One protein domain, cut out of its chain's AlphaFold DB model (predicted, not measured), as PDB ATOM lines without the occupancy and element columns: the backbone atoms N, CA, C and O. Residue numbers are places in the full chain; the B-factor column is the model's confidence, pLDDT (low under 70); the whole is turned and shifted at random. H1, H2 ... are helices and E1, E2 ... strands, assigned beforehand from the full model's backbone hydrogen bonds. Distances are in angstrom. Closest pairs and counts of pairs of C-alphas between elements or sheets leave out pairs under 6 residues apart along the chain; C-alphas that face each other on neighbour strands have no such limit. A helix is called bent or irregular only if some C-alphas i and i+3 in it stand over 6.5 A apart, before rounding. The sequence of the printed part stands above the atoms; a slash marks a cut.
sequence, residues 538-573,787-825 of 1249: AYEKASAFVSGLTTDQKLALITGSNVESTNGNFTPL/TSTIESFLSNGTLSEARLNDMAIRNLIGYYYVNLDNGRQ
ATOM      1  N   ALA A 538     -37.335 -59.631 -89.682       97.38
ATOM      2  CA  ALA A 538     -37.098 -58.413 -88.910       97.38
ATOM      3  C   ALA A 538     -35.694 -58.410 -88.285       97.38
ATOM      4  O   ALA A 538     -35.008 -57.387 -88.300       97.38
ATOM      5  N   TYR A 539     -35.238 -59.564 -87.789       96.06
ATOM      6  CA  TYR A 539     -33.894 -59.745 -87.250       96.06
ATOM      7  C   TYR A 539     -32.816 -59.531 -88.313       96.06
ATOM      8  O   TYR A 539     -31.819 -58.864 -88.041       96.06
ATOM      9  N   GLU A 540     -33.001 -60.073 -89.518       95.06
ATOM     10  CA  GLU A 540     -32.065 -59.897 -90.631       95.06
ATOM     11  C   GLU A 540     -31.931 -58.420 -91.018       95.06
ATOM     12  O   GLU A 540     -30.809 -57.923 -91.131       95.06
ATOM     13  N   LYS A 541     -33.054 -57.693 -91.126       95.12
ATOM     14  CA  LYS A 541     -33.054 -56.241 -91.371       95.12
ATOM     15  C   LYS A 541     -32.347 -55.465 -90.255       95.12
ATOM     16  O   LYS A 541     -31.452 -54.669 -90.539       95.12
ATOM     17  N   ALA A 542     -32.693 -55.731 -88.993       95.94
ATOM     18  CA  ALA A 542     -32.073 -55.083 -87.835       95.94
ATOM     19  C   ALA A 542     -30.562 -55.353 -87.767       95.94
ATOM     20  O   ALA A 542     -29.768 -54.437 -87.567       95.94
ATOM     21  N   SER A 543     -30.150 -56.598 -88.000       94.44
ATOM     22  CA  SER A 543     -28.741 -56.999 -88.005       94.44
ATOM     23  C   SER A 543     -27.966 -56.333 -89.140       94.44
ATOM     24  O   SER A 543     -26.849 -55.864 -88.924       94.44
ATOM     25  N   ALA A 544     -28.557 -56.248 -90.337       93.31
ATOM     26  CA  ALA A 544     -27.956 -55.560 -91.474       93.31
ATOM     27  C   ALA A 544     -27.754 -54.064 -91.183       93.31
ATOM     28  O   ALA A 544     -26.662 -53.542 -91.421       93.31
ATOM     29  N   PHE A 545     -28.750 -53.397 -90.589       94.31
ATOM     30  CA  PHE A 545     -28.629 -52.001 -90.168       94.31
ATOM     31  C   PHE A 545     -27.495 -51.818 -89.145       94.31
ATOM     32  O   PHE A 545     -26.566 -51.051 -89.390       94.31
ATOM     33  N   VAL A 546     -27.498 -52.603 -88.059       94.75
ATOM     34  CA  VAL A 546     -26.515 -52.515 -86.960       94.75
ATOM     35  C   VAL A 546     -25.086 -52.837 -87.406       94.75
ATOM     36  O   VAL A 546     -24.135 -52.264 -86.872       94.75
ATOM     37  N   SER A 547     -24.909 -53.718 -88.396       91.00
ATOM     38  CA  SER A 547     -23.583 -54.103 -88.899       91.00
ATOM     39  C   SER A 547     -22.779 -52.937 -89.488       91.00
ATOM     40  O   SER A 547     -21.550 -52.984 -89.479       91.00
ATOM     41  N   GLY A 548     -23.463 -51.889 -89.965       87.06
ATOM     42  CA  GLY A 548     -22.841 -50.682 -90.513       87.06
ATOM     43  C   GLY A 548     -22.605 -49.567 -89.492       87.06
ATOM     44  O   GLY A 548     -22.081 -48.524 -89.873       87.06
ATOM     45  N   LEU A 549     -22.996 -49.754 -88.226       93.00
ATOM     46  CA  LEU A 549     -22.924 -48.707 -87.205       93.00
ATOM     47  C   LEU A 549     -21.589 -48.714 -86.449       93.00
ATOM     48  O   LEU A 549     -21.064 -49.767 -86.073       93.00
ATOM     49  N   THR A 550     -21.087 -47.522 -86.141       92.69
ATOM     50  CA  THR A 550     -20.012 -47.308 -85.165       92.69
ATOM     51  C   THR A 550     -20.508 -47.549 -83.734       92.69
ATOM     52  O   THR A 550     -21.711 -47.638 -83.481       92.69
ATOM     53  N   THR A 551     -19.590 -47.646 -82.770       90.19
ATOM     54  CA  THR A 551     -19.940 -47.739 -81.342       90.19
ATOM     55  C   THR A 551     -20.798 -46.557 -80.890       90.19
ATOM     56  O   THR A 551     -21.822 -46.778 -80.249       90.19
ATOM     57  N   ASP A 552     -20.449 -45.333 -81.293       91.00
ATOM     58  CA  ASP A 552     -21.216 -44.125 -80.961       91.00
ATOM     59  C   ASP A 552     -22.631 -44.158 -81.535       91.00
ATOM     60  O   ASP A 552     -23.589 -43.813 -80.850       91.00
ATOM     61  N   GLN A 553     -22.787 -44.626 -82.776       93.81
ATOM     62  CA  GLN A 553     -24.099 -44.769 -83.406       93.81
ATOM     63  C   GLN A 553     -24.941 -45.861 -82.735       93.81
ATOM     64  O   GLN A 553     -26.145 -45.685 -82.563       93.81
ATOM     65  N   LYS A 554     -24.326 -46.978 -82.323       95.00
ATOM     66  CA  LYS A 554     -25.013 -48.018 -81.537       95.00
ATOM     67  C   LYS A 554     -25.449 -47.478 -80.182       95.00
ATOM     68  O   LYS A 554     -26.552 -47.783 -79.750       95.00
ATOM     69  N   LEU A 555     -24.611 -46.671 -79.534       94.00
ATOM     70  CA  LEU A 555     -24.959 -46.051 -78.265       94.00
ATOM     71  C   LEU A 555     -26.108 -45.054 -78.426       94.00
ATOM     72  O   LEU A 555     -27.090 -45.139 -77.699       94.00
ATOM     73  N   ALA A 556     -26.023 -44.180 -79.432       93.50
ATOM     74  CA  ALA A 556     -27.087 -43.251 -79.787       93.50
ATOM     75  C   ALA A 556     -28.424 -43.981 -79.992       93.50
ATOM     76  O   ALA A 556     -29.445 -43.538 -79.470       93.50
ATOM     77  N   LEU A 557     -28.411 -45.133 -80.669       94.94
ATOM     78  CA  LEU A 557     -29.600 -45.959 -80.875       94.94
ATOM     79  C   LEU A 557     -30.220 -46.449 -79.556       94.94
ATOM     80  O   LEU A 557     -31.421 -46.287 -79.350       94.94
ATOM     81  N   ILE A 558     -29.412 -47.031 -78.664       95.56
ATOM     82  CA  ILE A 558     -29.894 -47.626 -77.402       95.56
ATOM     83  C   ILE A 558     -30.199 -46.584 -76.314       95.56
ATOM     84  O   ILE A 558     -30.721 -46.936 -75.261       95.56
ATOM     85  N   THR A 559     -29.878 -45.309 -76.549       94.56
ATOM     86  CA  THR A 559     -30.221 -44.193 -75.656       94.56
ATOM     87  C   THR A 559     -31.173 -43.182 -76.301       94.56
ATOM     88  O   THR A 559     -31.206 -42.018 -75.896       94.56
ATOM     89  N   GLY A 560     -31.920 -43.585 -77.335       91.81
ATOM     90  CA  GLY A 560     -33.019 -42.784 -77.885       91.81
ATOM     91  C   GLY A 560     -32.601 -41.562 -78.700       91.81
ATOM     92  O   GLY A 560     -33.277 -40.537 -78.667       91.81
ATOM     93  N   SER A 561     -31.487 -41.638 -79.425       92.56
ATOM     94  CA  SER A 561     -30.980 -40.565 -80.289       92.56
ATOM     95  C   SER A 561     -31.077 -40.923 -81.775       92.56
ATOM     96  O   SER A 561     -31.141 -42.093 -82.150       92.56
ATOM     97  N   ASN A 562     -31.088 -39.900 -82.636       92.06
ATOM     98  CA  ASN A 562     -31.082 -40.086 -84.088       92.06
ATOM     99  C   ASN A 562     -29.801 -40.789 -84.544       92.06
ATOM    100  O   ASN A 562     -28.706 -40.458 -84.084       92.06
ATOM    101  N   VAL A 563     -29.942 -41.701 -85.501       92.00
ATOM    102  CA  VAL A 563     -28.816 -42.415 -86.104       92.00
ATOM    103  C   VAL A 563     -28.851 -42.225 -87.611       92.00
ATOM    104  O   VAL A 563     -29.745 -42.721 -88.296       92.00
ATOM    105  N   GLU A 564     -27.850 -41.525 -88.131       87.88
ATOM    106  CA  GLU A 564     -27.582 -41.433 -89.565       87.88
ATOM    107  C   GLU A 564     -26.505 -42.447 -89.929       87.88
ATOM    108  O   GLU A 564     -25.443 -42.475 -89.304       87.88
ATOM    109  N   SER A 565     -26.763 -43.294 -90.924       81.38
ATOM    110  CA  SER A 565     -25.809 -44.309 -91.365       81.38
ATOM    111  C   SER A 565     -25.844 -44.490 -92.879       81.38
ATOM    112  O   SER A 565     -26.815 -44.142 -93.552       81.38
ATOM    113  N   THR A 566     -24.807 -45.121 -93.430       76.44
ATOM    114  CA  THR A 566     -24.780 -45.510 -94.850       76.44
ATOM    115  C   THR A 566     -25.868 -46.522 -95.213       76.44
ATOM    116  O   THR A 566     -26.203 -46.656 -96.386       76.44
ATOM    117  N   ASN A 567     -26.424 -47.223 -94.220       76.88
ATOM    118  CA  ASN A 567     -27.459 -48.241 -94.385       76.88
ATOM    119  C   ASN A 567     -28.877 -47.679 -94.167       76.88
ATOM    120  O   ASN A 567     -29.840 -48.442 -94.118       76.88
ATOM    121  N   GLY A 568     -29.007 -46.354 -94.043       81.88
ATOM    122  CA  GLY A 568     -30.263 -45.645 -93.820       81.88
ATOM    123  C   GLY A 568     -30.260 -44.824 -92.532       81.88
ATOM    124  O   GLY A 568     -29.360 -44.943 -91.695       81.88
ATOM    125  N   ASN A 569     -31.299 -44.006 -92.377       88.31
ATOM    126  CA  ASN A 569     -31.507 -43.173 -91.198       88.31
ATOM    127  C   ASN A 569     -32.566 -43.802 -90.292       88.31
ATOM    128  O   ASN A 569     -33.572 -44.320 -90.779       88.31
ATOM    129  N   PHE A 570     -32.352 -43.712 -88.983       92.50
ATOM    130  CA  PHE A 570     -33.305 -44.139 -87.969       92.50
ATOM    131  C   PHE A 570     -33.576 -43.004 -86.981       92.50
ATOM    132  O   PHE A 570     -32.650 -42.386 -86.446       92.50
ATOM    133  N   THR A 571     -34.857 -42.747 -86.739       91.69
ATOM    134  CA  THR A 571     -35.338 -41.832 -85.703       91.69
ATOM    135  C   THR A 571     -35.802 -42.638 -84.493       91.69
ATOM    136  O   THR A 571     -36.444 -43.673 -84.686       91.69
ATOM    137  N   PRO A 572     -35.522 -42.182 -83.263       89.62
ATOM    138  CA  PRO A 572     -35.869 -42.915 -82.055       89.62
ATOM    139  C   PRO A 572     -37.379 -43.129 -81.946       89.62
ATOM    140  O   PRO A 572     -38.179 -42.280 -82.344       89.62
ATOM    141  N   LEU A 573     -37.751 -44.282 -81.391       95.25
ATOM    142  CA  LEU A 573     -39.145 -44.639 -81.167       95.25
ATOM    143  C   LEU A 573     -39.735 -43.771 -80.058       95.25
ATOM    144  O   LEU A 573     -39.077 -43.494 -79.054       95.25
ATOM    145  N   THR A 787     -21.210 -42.297 -73.398       88.12
ATOM    146  CA  THR A 787     -20.163 -42.814 -74.302       88.12
ATOM    147  C   THR A 787     -18.925 -43.253 -73.539       88.12
ATOM    148  O   THR A 787     -18.505 -44.400 -73.656       88.12
ATOM    149  N   SER A 788     -18.416 -42.397 -72.651       89.44
ATOM    150  CA  SER A 788     -17.236 -42.709 -71.845       89.44
ATOM    151  C   SER A 788     -17.424 -43.939 -70.952       89.44
ATOM    152  O   SER A 788     -16.487 -44.717 -70.768       89.44
ATOM    153  N   THR A 789     -18.629 -44.149 -70.413       91.31
ATOM    154  CA  THR A 789     -18.931 -45.294 -69.544       91.31
ATOM    155  C   THR A 789     -18.969 -46.596 -70.339       91.31
ATOM    156  O   THR A 789     -18.316 -47.571 -69.961       91.31
ATOM    157  N   ILE A 790     -19.685 -46.617 -71.466       89.12
ATOM    158  CA  ILE A 790     -19.814 -47.819 -72.299       89.12
ATOM    159  C   ILE A 790     -18.495 -48.157 -73.003       89.12
ATOM    160  O   ILE A 790     -18.102 -49.322 -73.020       89.12
ATOM    161  N   GLU A 791     -17.749 -47.168 -73.497       89.19
ATOM    162  CA  GLU A 791     -16.404 -47.383 -74.047       89.19
ATOM    163  C   GLU A 791     -15.430 -47.914 -72.992       89.19
ATOM    164  O   GLU A 791     -14.616 -48.798 -73.281       89.19
ATOM    165  N   SER A 792     -15.530 -47.440 -71.745       90.50
ATOM    166  CA  SER A 792     -14.763 -48.009 -70.636       90.50
ATOM    167  C   SER A 792     -15.107 -49.486 -70.429       90.50
ATOM    168  O   SER A 792     -14.204 -50.312 -70.315       90.50
ATOM    169  N   PHE A 793     -16.393 -49.851 -70.455       88.75
ATOM    170  CA  PHE A 793     -16.819 -51.246 -70.312       88.75
ATOM    171  C   PHE A 793     -16.394 -52.135 -71.482       88.75
ATOM    172  O   PHE A 793     -16.057 -53.295 -71.261       88.75
ATOM    173  N   LEU A 794     -16.384 -51.615 -72.708       84.31
ATOM    174  CA  LEU A 794     -15.892 -52.344 -73.877       84.31
ATOM    175  C   LEU A 794     -14.373 -52.537 -73.811       84.31
ATOM    176  O   LEU A 794     -13.876 -53.646 -73.995       84.31
ATOM    177  N   SER A 795     -13.627 -51.471 -73.507       85.81
ATOM    178  CA  SER A 795     -12.159 -51.497 -73.459       85.81
ATOM    179  C   SER A 795     -11.612 -52.365 -72.325       85.81
ATOM    180  O   SER A 795     -10.595 -53.033 -72.507       85.81
ATOM    181  N   ASN A 796     -12.292 -52.403 -71.174       77.19
ATOM    182  CA  ASN A 796     -11.917 -53.255 -70.044       77.19
ATOM    183  C   ASN A 796     -12.558 -54.660 -70.084       77.19
ATOM    184  O   ASN A 796     -12.282 -55.476 -69.203       77.19
ATOM    185  N   GLY A 797     -13.400 -54.947 -71.084       78.56
ATOM    186  CA  GLY A 797     -14.052 -56.244 -71.285       78.56
ATOM    187  C   GLY A 797     -15.250 -56.540 -70.373       78.56
ATOM    188  O   GLY A 797     -15.746 -57.665 -70.385       78.56
ATOM    189  N   THR A 798     -15.734 -55.567 -69.592       80.75
ATOM    190  CA  THR A 798     -16.960 -55.694 -68.781       80.75
ATOM    191  C   THR A 798     -18.191 -55.912 -69.660       80.75
ATOM    192  O   THR A 798     -19.032 -56.743 -69.325       80.75
ATOM    193  N   LEU A 799     -18.297 -55.195 -70.783       84.81
ATOM    194  CA  LEU A 799     -19.352 -55.366 -71.781       84.81
ATOM    195  C   LEU A 799     -18.725 -55.917 -73.062       84.81
ATOM    196  O   LEU A 799     -17.690 -55.434 -73.511       84.81
ATOM    197  N   SER A 800     -19.346 -56.927 -73.667       88.06
ATOM    198  CA  SER A 800     -18.888 -57.441 -74.961       88.06
ATOM    199  C   SER A 800     -19.495 -56.649 -76.118       88.06
ATOM    200  O   SER A 800     -20.646 -56.214 -76.048       88.06
ATOM    201  N   GLU A 801     -18.765 -56.538 -77.230       88.19
ATOM    202  CA  GLU A 801     -19.302 -55.948 -78.466       88.19
ATOM    203  C   GLU A 801     -20.541 -56.714 -78.963       88.19
ATOM    204  O   GLU A 801     -21.497 -56.115 -79.448       88.19
ATOM    205  N   ALA A 802     -20.569 -58.037 -78.774       89.25
ATOM    206  CA  ALA A 802     -21.729 -58.863 -79.096       89.25
ATOM    207  C   ALA A 802     -22.973 -58.463 -78.286       89.25
ATOM    208  O   ALA A 802     -24.067 -58.423 -78.846       89.25
ATOM    209  N   ARG A 803     -22.815 -58.127 -76.997       91.19
ATOM    210  CA  ARG A 803     -23.925 -57.643 -76.169       91.19
ATOM    211  C   ARG A 803     -24.401 -56.264 -76.617       91.19
ATOM    212  O   ARG A 803     -25.605 -56.079 -76.733       91.19
ATOM    213  N   LEU A 804     -23.489 -55.341 -76.926       93.94
ATOM    214  CA  LEU A 804     -23.861 -54.026 -77.459       93.94
ATOM    215  C   LEU A 804     -24.609 -54.144 -78.799       93.94
ATOM    216  O   LEU A 804     -25.629 -53.491 -79.000       93.94
ATOM    217  N   ASN A 805     -24.145 -55.013 -79.701       94.25
ATOM    218  CA  ASN A 805     -24.836 -55.280 -80.965       94.25
ATOM    219  C   ASN A 805     -26.230 -55.879 -80.737       94.25
ATOM    220  O   ASN A 805     -27.171 -55.498 -81.423       94.25
ATOM    221  N   ASP A 806     -26.380 -56.795 -79.777       94.62
ATOM    222  CA  ASP A 806     -27.672 -57.387 -79.417       94.62
ATOM    223  C   ASP A 806     -28.649 -56.339 -78.856       94.62
ATOM    224  O   ASP A 806     -29.792 -56.302 -79.300       94.62
ATOM    225  N   MET A 807     -28.195 -55.430 -77.980       96.25
ATOM    226  CA  MET A 807     -29.000 -54.283 -77.522       96.25
ATOM    227  C   MET A 807     -29.486 -53.447 -78.714       96.25
ATOM    228  O   MET A 807     -30.678 -53.171 -78.848       96.25
ATOM    229  N   ALA A 808     -28.573 -53.101 -79.625       96.50
ATOM    230  CA  ALA A 808     -28.869 -52.302 -80.811       96.50
ATOM    231  C   ALA A 808     -29.891 -52.994 -81.738       96.50
ATOM    232  O   ALA A 808     -30.837 -52.371 -82.212       96.50
ATOM    233  N   ILE A 809     -29.746 -54.307 -81.953       96.69
ATOM    234  CA  ILE A 809     -30.672 -55.111 -82.766       96.69
ATOM    235  C   ILE A 809     -32.064 -55.149 -82.130       96.69
ATOM    236  O   ILE A 809     -33.059 -54.952 -82.827       96.69
ATOM    237  N   ARG A 810     -32.148 -55.373 -80.814       97.31
ATOM    238  CA  ARG A 810     -33.418 -55.462 -80.077       97.31
ATOM    239  C   ARG A 810     -34.230 -54.166 -80.134       97.31
ATOM    240  O   ARG A 810     -35.454 -54.226 -80.195       97.31
ATOM    241  N   ASN A 811     -33.563 -53.015 -80.211       97.06
ATOM    242  CA  ASN A 811     -34.212 -51.711 -80.394       97.06
ATOM    243  C   ASN A 811     -34.859 -51.524 -81.778       97.06
ATOM    244  O   ASN A 811     -35.790 -50.739 -81.926       97.06
ATOM    245  N   LEU A 812     -34.391 -52.252 -82.794       96.81
ATOM    246  CA  LEU A 812     -34.868 -52.132 -84.176       96.81
ATOM    247  C   LEU A 812     -35.803 -53.262 -84.592       96.81
ATOM    248  O   LEU A 812     -36.622 -53.099 -85.495       96.81
ATOM    249  N   ILE A 813     -35.673 -54.435 -83.975       96.88
ATOM    250  CA  ILE A 813     -36.375 -55.624 -84.449       96.88
ATOM    251  C   ILE A 813     -37.900 -55.472 -84.348       96.88
ATOM    252  O   ILE A 813     -38.601 -55.855 -85.280       96.88
ATOM    253  N   GLY A 814     -38.416 -54.843 -83.283       97.69
ATOM    254  CA  GLY A 814     -39.845 -54.538 -83.142       97.69
ATOM    255  C   GLY A 814     -40.358 -53.610 -84.245       97.69
ATOM    256  O   GLY A 814     -41.398 -53.880 -84.839       97.69
ATOM    257  N   TYR A 815     -39.578 -52.578 -84.583       97.69
ATOM    258  CA  TYR A 815     -39.878 -51.618 -85.651       97.69
ATOM    259  C   TYR A 815     -40.035 -52.301 -87.016       97.69
ATOM    260  O   TYR A 815     -41.017 -52.062 -87.721       97.69
ATOM    261  N   TYR A 816     -39.121 -53.212 -87.360       97.94
ATOM    262  CA  TYR A 816     -39.231 -53.990 -88.595       97.94
ATOM    263  C   TYR A 816     -40.334 -55.050 -88.541       97.94
ATOM    264  O   TYR A 816     -40.956 -55.324 -89.565       97.94
ATOM    265  N   TYR A 817     -40.588 -55.652 -87.376       98.31
ATOM    266  CA  TYR A 817     -41.596 -56.702 -87.219       98.31
ATOM    267  C   TYR A 817     -43.015 -56.190 -87.486       98.31
ATOM    268  O   TYR A 817     -43.783 -56.844 -88.189       98.31
ATOM    269  N   VAL A 818     -43.340 -54.990 -86.995       98.00
ATOM    270  CA  VAL A 818     -44.651 -54.353 -87.227       98.00
ATOM    271  C   VAL A 818     -44.680 -53.476 -88.491       98.00
ATOM    272  O   VAL A 818     -45.658 -52.782 -88.750       98.00
ATOM    273  N   ASN A 819     -43.643 -53.568 -89.334       96.50
ATOM    274  CA  ASN A 819     -43.513 -52.904 -90.638       96.50
ATOM    275  C   ASN A 819     -43.537 -51.364 -90.600       96.50
ATOM    276  O   ASN A 819     -44.019 -50.734 -91.544       96.50
ATOM    277  N   LEU A 820     -43.005 -50.738 -89.548       96.25
ATOM    278  CA  LEU A 820     -42.909 -49.272 -89.476       96.25
ATOM    279  C   LEU A 820     -41.895 -48.692 -90.482       96.25
ATOM    280  O   LEU A 820     -41.942 -47.504 -90.794       96.25
ATOM    281  N   ASP A 821     -41.042 -49.532 -91.078       94.38
ATOM    282  CA  ASP A 821     -40.093 -49.169 -92.137       94.38
ATOM    283  C   ASP A 821     -40.734 -48.880 -93.502       94.38
ATOM    284  O   ASP A 821     -40.048 -48.447 -94.427       94.38
ATOM    285  N   ASN A 822     -42.045 -49.079 -93.650       94.00
ATOM    286  CA  ASN A 822     -42.751 -48.848 -94.912       94.00
ATOM    287  C   ASN A 822     -43.059 -47.362 -95.211       94.00
ATOM    288  O   ASN A 822     -43.563 -47.061 -96.296       94.00
ATOM    289  N   GLY A 823     -42.806 -46.454 -94.259       90.31
ATOM    290  CA  GLY A 823     -43.046 -45.011 -94.398       90.31
ATOM    291  C   GLY A 823     -44.522 -44.591 -94.442       90.31
ATOM    292  O   GLY A 823     -44.823 -43.488 -94.890       90.31
ATOM    293  N   ARG A 824     -45.455 -45.460 -94.030       95.12
ATOM    294  CA  ARG A 824     -46.907 -45.201 -94.056       95.12
ATOM    295  C   ARG A 824     -47.463 -44.663 -92.745       95.12
ATOM    296  O   ARG A 824     -48.612 -44.223 -92.735       95.12
ATOM    297  N   GLN A 825     -46.715 -44.748 -91.646       96.81
ATOM    298  CA  GLN A 825     -47.163 -44.171 -90.385       96.81
ATOM    299  C   GLN A 825     -47.174 -42.641 -90.512       96.81
ATOM    300  O   GLN A 825     -46.191 -42.072 -90.995       96.81
TER     301      GLN A 825
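AT A GLANCE: This is residues 538 to 573 and 787 to 825 of the 1249 residues of the protein "Putative periplasmic beta-glucosidase" of Aspergillus flavus (strain ATCC MYA-384 / AF70) (UniProt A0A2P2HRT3). A small hairpin, E1 and E2, packs through E1 on helix H2, and H2 and H1 pack on the long, kinked helix H4, which runs along the length of the model. H3 sits at one end, and residues 818 to 825 make the other. The printed part has 75 residues in the order H1, H2, E1, E2, H3, H4; the sheet E1 - E2 is antiparallel and the class is mostly helix. It is compact, with a radius of gyration of the C-alphas of 12.5 A, and a rod in outline, spanning 43 by 20 by 20 A.

IN THESE COORDINATES: Find E1 at residues 563 to 565, starting from C-alpha 563 at (-28.816, -42.415, -86.104), and E2 at 568 to 570. H2 is residues 551 to 558, 10.7 A long, and H1 is 538 to 547, 14.2 A. H3 is 787 to 795, 11.8 A. H4 runs 24.0 A from C-alpha 801 at (-19.302, -55.948, -78.466) to C-alpha 817 at (-41.596, -56.702, -87.219). It has a kink of 33 degrees near residue 811 and is irregular, but only just: C-alphas 811 and 814 are 6.9 A apart.

HOW THE PARTS SIT: In the hairpin, look for N 563 and O 570 within hydrogen-bond range at 2.9 A. The closest C-alphas of H2 and E1, Gln 553 and Val 563, are 5.9 A apart. H2 touches H4, with its residues 804 to 811 alone, closest at the C-alphas of Lys 554 and Ala 808, 5.8 A. H1 touches H4 at a steep tilt of 44 degrees, opposite ways, closest at the C-alphas of Ala 538 and Tyr 816, 4.9 A. H3 is close to H4 but not clearly touching, with the C-alphas of Leu 794 and Glu 801 closest at 6.8 A. Every O i to N i+4 pair is within hydrogen-bond range in H1, H2 and H3; in H4, 10 of 13 are.

THE WHOLE: The C-alphas farthest apart, those of Asn 796 and Arg 824, are 43.2 A apart. Residues 574 to 786 are not printed, and C-alphas 573 and 787 are 20.3 A apart across this cut. The links that are printed whole are tight. No printed residue has a pLDDT under 70.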